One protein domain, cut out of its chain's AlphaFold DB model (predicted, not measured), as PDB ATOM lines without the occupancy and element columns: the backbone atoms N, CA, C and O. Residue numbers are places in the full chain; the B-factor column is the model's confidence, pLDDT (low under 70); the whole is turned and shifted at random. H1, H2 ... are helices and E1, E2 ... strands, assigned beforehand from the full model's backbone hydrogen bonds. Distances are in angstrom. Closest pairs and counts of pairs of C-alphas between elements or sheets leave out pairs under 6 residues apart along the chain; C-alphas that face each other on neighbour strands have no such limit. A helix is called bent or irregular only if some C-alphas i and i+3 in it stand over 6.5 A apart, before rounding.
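Overview. This is residues 42 to 103 of the 108 residues of an uncharacterized protein of Microbacterium schleiferi (UniProt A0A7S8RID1). Two small strand hairpins, each with one helix packed on it, make this domain: E1 and E2 with H1 towards one end, E3 and E4 with H2 towards the other. The helices follow each other across one residue and make an L, about perpendicular at 86 degrees. The printed part has 62 residues, with four named strands and then two named helices in the order E1 E2 E3 E4 H1 H2; the class is mixed, helices and strands, and each sheet is one antiparallel pair. The whole is only just compact, close to loose, with a radius of gyration of the C-alphas of 12.2 A and spans of 36 by 25 by 18 A.

Along the chain. Find C-alpha 42 at (96.489, 137.395, 100.277), where E1 begins and runs over residues 42 to 44. Next comes E2, residues 51 to 55, 12.9 A from first to last C-alpha. Then look for E3, residues 61 to 64, 9.9 A long, and E4, residues 67 to 69, 6.7 A long. H1, residues 77 to 85, begins at C-alpha 77 at (94.322, 142.462, 84.283) and is 13.5 A long; it is irregular, with C-alphas 78 and 81 standing 7.8 A apart. H2, residues 87 to 99, runs 18.2 A to C-alpha 99 at (103.279, 117.901, 96.657).

Arrangement. Start at the hairpin of E1 and E2, antiparallel at 157 degrees, where N 43 and O 52 are within hydrogen-bond range at 2.8 A. H1 comes closest to E2 at the C-alphas of Arg 52 and Asp 82, 7.1 A apart. From H1 go on to H2: they are close but not clearly touching, the closest C-alphas being those of Ile 83 and Leu 90, 7.8 A. H2 comes closest to E4 at the C-alphas of Ile 68 and Leu 91, 6.5 A. E3 and H2 are near each other, with 6 pairs of C-alphas within 10 A. E3 and E4 form a hairpin, antiparallel at 151 degrees; N 62 and O 69 are 2.8 A apart, within hydrogen-bond range. E3 and H1 are apart, and E1 and H2 are only just apart, their closest C-alphas 8.5 A from each other. In H2 every O i to N i+4 pair is within hydrogen-bond range; in H1 3 of 5 are.

Size, cuts and confidence. The two C-alphas farthest apart are those of Thr 49 and Val 103, 37.0 A. The printed part has no cut and no long link. Mean pLDDT of the printed part is 94.2; look at residue 103 for the one value under 70.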
ATOM      1  N   THR A  42      95.925 136.060 100.104       98.38
ATOM      2  CA  THR A  42      96.489 137.395 100.277       98.38
ATOM      3  C   THR A  42      97.955 137.364  99.871       98.38
ATOM      4  O   THR A  42      98.713 136.541 100.382       98.38
ATOM      5  N   LEU A  43      98.321 138.257  98.955       97.88
ATOM      6  CA  LEU A  43      99.689 138.589  98.578       97.88
ATOM      7  C   LEU A  43     100.089 139.817  99.388       97.88
ATOM      8  O   LEU A  43      99.605 140.917  99.120       97.88
ATOM      9  N   TRP A  44     100.889 139.617 100.421       97.44
ATOM     10  CA  TRP A  44     101.404 140.684 101.268       97.44
ATOM     11  C   TRP A  44     102.502 141.464 100.550       97.44
ATOM     12  O   TRP A  44     103.155 140.956  99.639       97.44
ATOM     13  N   ASP A  45     102.711 142.708 100.945       93.62
ATOM     14  CA  ASP A  45     103.971 143.394 100.689       93.62
ATOM     15  C   ASP A  45     105.102 142.793 101.535       93.62
ATOM     16  O   ASP A  45     104.866 142.016 102.462       93.62
ATOM     17  N   ASP A  46     106.345 143.164 101.232       90.44
ATOM     18  CA  ASP A  46     107.516 142.646 101.950       90.44
ATOM     19  C   ASP A  46     107.436 142.926 103.463       90.44
ATOM     20  O   ASP A  46     107.815 142.091 104.288       90.44
ATOM     21  N   GLU A  47     106.876 144.077 103.846       92.38
ATOM     22  CA  GLU A  47     106.721 144.490 105.243       92.38
ATOM     23  C   GLU A  47     105.489 143.878 105.937       92.38
ATOM     24  O   GLU A  47     105.325 144.039 107.148       92.38
ATOM     25  N   HIS A  48     104.636 143.150 105.205       90.94
ATOM     26  CA  HIS A  48     103.378 142.567 105.685       90.94
ATOM     27  C   HIS A  48     102.424 143.588 106.336       90.94
ATOM     28  O   HIS A  48     101.705 143.285 107.294       90.94
ATOM     29  N   THR A  49     102.409 144.815 105.821       93.12
ATOM     30  CA  THR A  49     101.555 145.911 106.292       93.12
ATOM     31  C   THR A  49     100.292 146.077 105.453       93.12
ATOM     32  O   THR A  49      99.258 146.511 105.970       93.12
ATOM     33  N   TRP A  50     100.338 145.690 104.178       92.50
ATOM     34  CA  TRP A  50      99.195 145.689 103.271       92.50
ATOM     35  C   TRP A  50      99.269 144.489 102.328       92.50
ATOM     36  O   TRP A  50     100.319 143.886 102.139       92.50
ATOM     37  N   GLY A  51      98.138 144.106 101.737       94.88
ATOM     38  CA  GLY A  51      98.133 142.979 100.816       94.88
ATOM     39  C   GLY A  51      96.982 142.999  99.827       94.88
ATOM     40  O   GLY A  51      95.914 143.567 100.079       94.88
ATOM     41  N   ARG A  52      97.211 142.352  98.687       97.44
ATOM     42  CA  ARG A  52      96.205 142.122  97.655       97.44
ATOM     43  C   ARG A  52      95.538 140.776  97.880       97.44
ATOM     44  O   ARG A  52      96.204 139.749  97.885       97.44
ATOM     45  N   VAL A  53      94.212 140.761  97.997       97.88
ATOM     46  CA  VAL A  53      93.454 139.503  97.997       97.88
ATOM     47  C   VAL A  53      93.154 139.090  96.559       97.88
ATOM     48  O   VAL A  53      92.472 139.827  95.845       97.88
ATOM     49  N   VAL A  54      93.625 137.908  96.168       97.50
ATOM     50  CA  VAL A  54      93.297 137.228  94.914       97.50
ATOM     51  C   VAL A  54      92.295 136.095  95.157       97.50
ATOM     52  O   VAL A  54      92.362 135.354  96.145       97.50
ATOM     53  N   LYS A  55      91.316 135.998  94.260       96.75
ATOM     54  CA  LYS A  55      90.125 135.143  94.335       96.75
ATOM     55  C   LYS A  55      90.119 134.119  93.209       96.75
ATOM     56  O   LYS A  55      90.854 134.245  92.242       96.75
ATOM     57  N   TYR A  56      89.206 133.161  93.303       96.19
ATOM     58  CA  TYR A  56      89.061 132.018  92.393       96.19
ATOM     59  C   TYR A  56      89.241 132.263  90.892       96.19
ATOM     60  O   TYR A  56      89.848 131.433  90.220       96.19
ATOM     61  N   ASP A  57      88.766 133.391  90.371       95.56
ATOM     62  CA  ASP A  57      88.850 133.689  88.939       95.56
ATOM     63  C   ASP A  57      89.994 134.648  88.563       95.56
ATOM     64  O   ASP A  57      90.055 135.088  87.415       95.56
ATOM     65  N   ASP A  58      90.851 135.034  89.510       98.00
ATOM     66  CA  ASP A  58      91.920 136.015  89.294       98.00
ATOM     67  C   ASP A  58      93.121 135.423  88.552       98.00
ATOM     68  O   ASP A  58      93.752 136.130  87.763       98.00
ATOM     69  N   PHE A  59      93.404 134.133  88.751       97.81
ATOM     70  CA  PHE A  59      94.317 133.371  87.904       97.81
ATOM     71  C   PHE A  59      94.043 131.866  87.961       97.81
ATOM     72  O   PHE A  59      93.410 131.358  88.887       97.81
ATOM     73  N   ILE A  60      94.574 131.146  86.972       96.88
ATOM     74  CA  ILE A  60      94.620 129.683  86.947       96.88
ATOM     75  C   ILE A  60      96.076 129.270  86.762       96.88
ATOM     76  O   ILE A  60      96.709 129.678  85.787       96.88
ATOM     77  N   ALA A  61      96.594 128.463  87.685       97.25
ATOM     78  CA  ALA A  61      97.886 127.816  87.523       97.25
ATOM     79  C   ALA A  61      97.698 126.413  86.945       97.25
ATOM     80  O   ALA A  61      96.797 125.685  87.366       97.25
ATOM     81  N   ILE A  62      98.559 126.034  86.008       95.12
ATOM     82  CA  ILE A  62      98.572 124.724  85.360       95.12
ATOM     83  C   ILE A  62      99.742 123.920  85.916       95.12
ATOM     84  O   ILE A  62     100.865 124.415  85.996       95.12
ATOM     85  N   VAL A  63      99.475 122.667  86.279       93.25
ATOM     86  CA  VAL A  63     100.489 121.694  86.694       93.25
ATOM     87  C   VAL A  63     100.754 120.741  85.535       93.25
ATOM     88  O   VAL A  63      99.831 120.143  84.978       93.25
ATOM     89  N   ASN A  64     102.019 120.609  85.152       87.56
ATOM     90  CA  ASN A  64     102.472 119.731  84.081       87.56
ATOM     91  C   ASN A  64     103.782 119.022  84.478       87.56
ATOM     92  O   ASN A  64     104.272 119.173  85.598       87.56
ATOM     93  N   GLY A  65     104.336 118.207  83.576       81.00
ATOM     94  CA  GLY A  65     105.567 117.449  83.840       81.00
ATOM     95  C   GLY A  65     106.799 118.317  84.124       81.00
ATOM     96  O   GLY A  65     107.718 117.846  84.789       81.00
ATOM     97  N   ASP A  66     106.789 119.575  83.680       82.00
ATOM     98  CA  ASP A  66     107.902 120.518  83.820       82.00
ATOM     99  C   ASP A  66     107.757 121.421  85.059       82.00
ATOM    100  O   ASP A  66     108.716 122.068  85.479       82.00
ATOM    101  N   GLY A  67     106.582 121.437  85.700       90.56
ATOM    102  CA  GLY A  67     106.345 122.162  86.942       90.56
ATOM    103  C   GLY A  67     104.968 122.808  87.028       90.56
ATOM    104  O   GLY A  67     103.957 122.223  86.641       90.56
ATOM    105  N   ILE A  68     104.942 124.000  87.620       95.62
ATOM    106  CA  ILE A  68     103.742 124.816  87.798       95.62
ATOM    107  C   ILE A  68     103.952 126.101  87.007       95.62
ATOM    108  O   ILE A  68     104.999 126.732  87.132       95.62
ATOM    109  N   GLU A  69     102.961 126.485  86.214       95.56
ATOM    110  CA  GLU A  69     102.974 127.712  85.419       95.56
ATOM    111  C   GLU A  69     101.683 128.498  85.663       95.56
ATOM    112  O   GLU A  69     100.607 127.906  85.743       95.56
ATOM    113  N   ILE A  70     101.765 129.829  85.728       96.94
ATOM    114  CA  ILE A  70     100.600 130.717  85.623       96.94
ATOM    115  C   ILE A  70     100.680 131.436  84.268       96.94
ATOM    116  O   ILE A  70     101.401 132.430  84.147       96.94
ATOM    117  N   PRO A  71      99.961 130.977  83.228       95.00
ATOM    118  CA  PRO A  71     100.017 131.627  81.925       95.00
ATOM    119  C   PRO A  71      99.515 133.070  82.015       95.00
ATOM    120  O   PRO A  71      98.407 133.320  82.482       95.00
ATOM    121  N   GLY A  72     100.279 134.034  81.495       95.44
ATOM    122  CA  GLY A  72      99.950 135.460  81.643       95.44
ATOM    123  C   GLY A  72      98.593 135.892  81.061       95.44
ATOM    124  O   GLY A  72      98.057 136.921  81.461       95.44
ATOM    125  N   HIS A  73      98.020 135.117  80.131       94.50
ATOM    126  CA  HIS A  73      96.679 135.349  79.575       94.50
ATOM    127  C   HIS A  73      95.543 134.781  80.444       94.50
ATOM    128  O   HIS A  73      94.383 135.108  80.212       94.50
ATOM    129  N   MET A  74      95.870 133.937  81.425       96.38
ATOM    130  CA  MET A  74      94.947 133.414  82.436       96.38
ATOM    131  C   MET A  74      94.913 134.291  83.693       96.38
ATOM    132  O   MET A  74      94.147 133.998  84.604       96.38
ATOM    133  N   ILE A  75      95.723 135.355  83.755       98.19
ATOM    134  CA  ILE A  75      95.744 136.313  84.862       98.19
ATOM    135  C   ILE A  75      94.806 137.479  84.546       98.19
ATOM    136  O   ILE A  75      94.905 138.104  83.485       98.19
ATOM    137  N   ARG A  76      93.918 137.828  85.479       97.62
ATOM    138  CA  ARG A  76      93.072 139.018  85.341       97.62
ATOM    139  C   ARG A  76      93.907 140.293  85.357       97.62
ATOM    140  O   ARG A  76      94.773 140.486  86.203       97.62
ATOM    141  N   ALA A  77      93.576 141.217  84.457       97.75
ATOM    142  CA  ALA A  77      94.322 142.462  84.283       97.75
ATOM    143  C   ALA A  77      94.451 143.289  85.578       97.75
ATOM    144  O   ALA A  77      95.496 143.881  85.820       97.75
ATOM    145  N   GLU A  78      93.418 143.297  86.424       97.38
ATOM    146  CA  GLU A  78      93.359 144.108  87.651       97.38
ATOM    147  C   GLU A  78      94.347 143.684  88.747       97.38
ATOM    148  O   GLU A  78      94.639 144.485  89.635       97.38
ATOM    149  N   VAL A  79      94.810 142.433  88.721       97.31
ATOM    150  CA  VAL A  79      95.723 141.829  89.714       97.31
ATOM    151  C   VAL A  79      97.063 141.439  89.094       97.31
ATOM    152  O   VAL A  79      97.925 140.892  89.772       97.31
ATOM    153  N   LYS A  80      97.235 141.671  87.787       96.81
ATOM    154  CA  LYS A  80      98.355 141.119  87.027       96.81
ATOM    155  C   LYS A  80      99.707 141.567  87.571       96.81
ATOM    156  O   LYS A  80     100.571 140.724  87.765       96.81
ATOM    157  N   ALA A  81      99.852 142.858  87.864       96.81
ATOM    158  CA  ALA A  81     101.083 143.395  88.435       96.81
ATOM    159  C   ALA A  81     101.391 142.782  89.811       96.81
ATOM    160  O   ALA A  81     102.528 142.400  90.054       96.81
ATOM    161  N   ASP A  82     100.376 142.622  90.669       97.06
ATOM    162  CA  ASP A  82     100.540 142.024  92.001       97.06
ATOM    163  C   ASP A  82     100.979 140.547  91.909       97.06
ATOM    164  O   ASP A  82     101.797 140.081  92.698       97.06
ATOM    165  N   ILE A  83     100.457 139.802  90.926       96.94
ATOM    166  CA  ILE A  83     100.814 138.393  90.694       96.94
ATOM    167  C   ILE A  83     102.205 138.255  90.073       96.94
ATOM    168  O   ILE A  83     102.950 137.362  90.462       96.94
ATOM    169  N   GLU A  84     102.556 139.106  89.107       96.75
ATOM    170  CA  GLU A  84     103.888 139.100  88.489       96.75
ATOM    171  C   GLU A  84     104.979 139.459  89.508       96.75
ATOM    172  O   GLU A  84     106.044 138.849  89.490       96.75
ATOM    173  N   ASP A  85     104.693 140.383  90.428       96.06
ATOM    174  CA  ASP A  85     105.589 140.769  91.525       96.06
ATOM    175  C   ASP A  85     105.783 139.644  92.562       96.06
ATOM    176  O   ASP A  85     106.898 139.407  93.021       96.06
ATOM    177  N   ALA A  86     104.721 138.901  92.892       96.62
ATOM    178  CA  ALA A  86     104.755 137.800  93.862       96.62
ATOM    179  C   ALA A  86     104.927 136.402  93.224       96.62
ATOM    180  O   ALA A  86     104.635 135.391  93.871       96.62
ATOM    181  N   MET A  87     105.353 136.322  91.957       96.94
ATOM    182  CA  MET A  87     105.317 135.088  91.156       96.94
ATOM    183  C   MET A  87     106.084 133.931  91.810       96.94
ATOM    184  O   MET A  87     105.559 132.823  91.906       96.94
ATOM    185  N   ASP A  88     107.302 134.182  92.290       96.81
ATOM    186  CA  ASP A  88     108.157 133.133  92.855       96.81
ATOM    187  C   ASP A  88     107.559 132.537  94.142       96.81
ATOM    188  O   ASP A  88     107.466 131.312  94.275       96.81
ATOM    189  N   ASP A  89     107.069 133.387  95.051       97.25
ATOM    190  CA  ASP A  89     106.401 132.955  96.286       97.25
ATOM    191  C   ASP A  89     105.099 132.199  95.986       97.25
ATOM    192  O   ASP A  89     104.794 131.188  96.624       97.25
ATOM    193  N   LEU A  90     104.334 132.649  94.984       97.62
ATOM    194  CA  LEU A  90     103.121 131.968  94.524       97.62
ATOM    195  C   LEU A  90     103.428 130.565  93.999       97.62
ATOM    196  O   LEU A  90     102.759 129.603  94.384       97.62
ATOM    197  N   LEU A  91     104.438 130.425  93.140       97.62
ATOM    198  CA  LEU A  91     104.845 129.130  92.595       97.62
ATOM    199  C   LEU A  91     105.333 128.185  93.701       97.62
ATOM    200  O   LEU A  91     104.972 127.005  93.698       97.62
ATOM    201  N   ALA A  92     106.092 128.693  94.675       97.25
ATOM    202  CA  ALA A  92     106.558 127.913  95.817       97.25
ATOM    203  C   ALA A  92     105.409 127.483  96.750       97.25
ATOM    204  O   ALA A  92     105.350 126.321  97.163       97.25
ATOM    205  N   ALA A  93     104.454 128.375  97.030       97.19
ATOM    206  CA  ALA A  93     103.250 128.066  97.798       97.19
ATOM    207  C   ALA A  93     102.397 126.987  97.108       97.19
ATOM    208  O   ALA A  93     102.003 125.998  97.729       97.19
ATOM    209  N   MET A  94     102.157 127.124  95.802       96.88
ATOM    210  CA  MET A  94     101.398 126.135  95.035       96.88
ATOM    211  C   MET A  94     102.129 124.797  94.929       96.88
ATOM    212  O   MET A  94     101.475 123.755  94.964       96.88
ATOM    213  N   ARG A  95     103.468 124.791  94.863       95.69
ATOM    214  CA  ARG A  95     104.257 123.553  94.902       95.69
ATOM    215  C   ARG A  95     103.982 122.763  96.179       95.69
ATOM    216  O   ARG A  95     103.728 121.568  96.080       95.69
ATOM    217  N   GLN A  96     103.919 123.419  97.340       95.25
ATOM    218  CA  GLN A  96     103.567 122.750  98.600       95.25
ATOM    219  C   GLN A  96     102.170 122.111  98.546       95.25
ATOM    220  O   GLN A  96     101.995 120.983  99.005       95.25
ATOM    221  N   CYS A  97     101.185 122.788  97.945       95.12
ATOM    222  CA  CYS A  97      99.840 122.233  97.750       95.12
ATOM    223  C   CYS A  97      99.849 120.992  96.850       95.12
ATOM    224  O   CYS A  97      99.192 119.998  97.158       95.12
ATOM    225  N   VAL A  98     100.571 121.060  95.728       93.06
ATOM    226  CA  VAL A  98     100.658 119.971  94.746       93.06
ATOM    227  C   VAL A  98     101.377 118.763  95.340       93.06
ATOM    228  O   VAL A  98     100.868 117.651  95.223       93.06
ATOM    229  N   ASP A  99     102.497 118.972  96.030       91.19
ATOM    230  CA  ASP A  99     103.279 117.901  96.657       91.19
ATOM    231  C   ASP A  99     102.503 117.218  97.800       91.19
ATOM    232  O   ASP A  99     102.654 116.020  98.041       91.19
ATOM    233  N   ALA A 100     101.627 117.962  98.487       90.75
ATOM    234  CA  ALA A 100     100.731 117.436  99.515       90.75
ATOM    235  C   ALA A 100      99.447 116.794  98.951       90.75
ATOM    236  O   ALA A 100      98.675 116.190  99.710       90.75
ATOM    237  N   PHE A 101      99.176 116.924  97.648       88.38
ATOM    238  CA  PHE A 101      98.002 116.326  97.028       88.38
ATOM    239  C   PHE A 101      98.242 114.832  96.778       88.38
ATOM    240  O   PHE A 101      99.120 114.470  95.994       88.38
ATOM    241  N   PRO A 102      97.459 113.929  97.395       72.75
ATOM    242  CA  PRO A 102      97.618 112.504  97.159       72.75
ATOM    243  C   PRO A 102      97.177 112.185  95.729       72.75
ATOM    244  O   PRO A 102      95.983 112.150  95.427       72.75
ATOM    245  N   VAL A 103      98.136 111.952  94.832       65.81
ATOM    246  CA  VAL A 103      97.833 111.428  93.500       65.81
ATOM    247  C   VAL A 103      97.327 110.005  93.698       65.81
ATOM    248  O   VAL A 103      98.055 109.146  94.189       65.81
TER     249      VAL A 103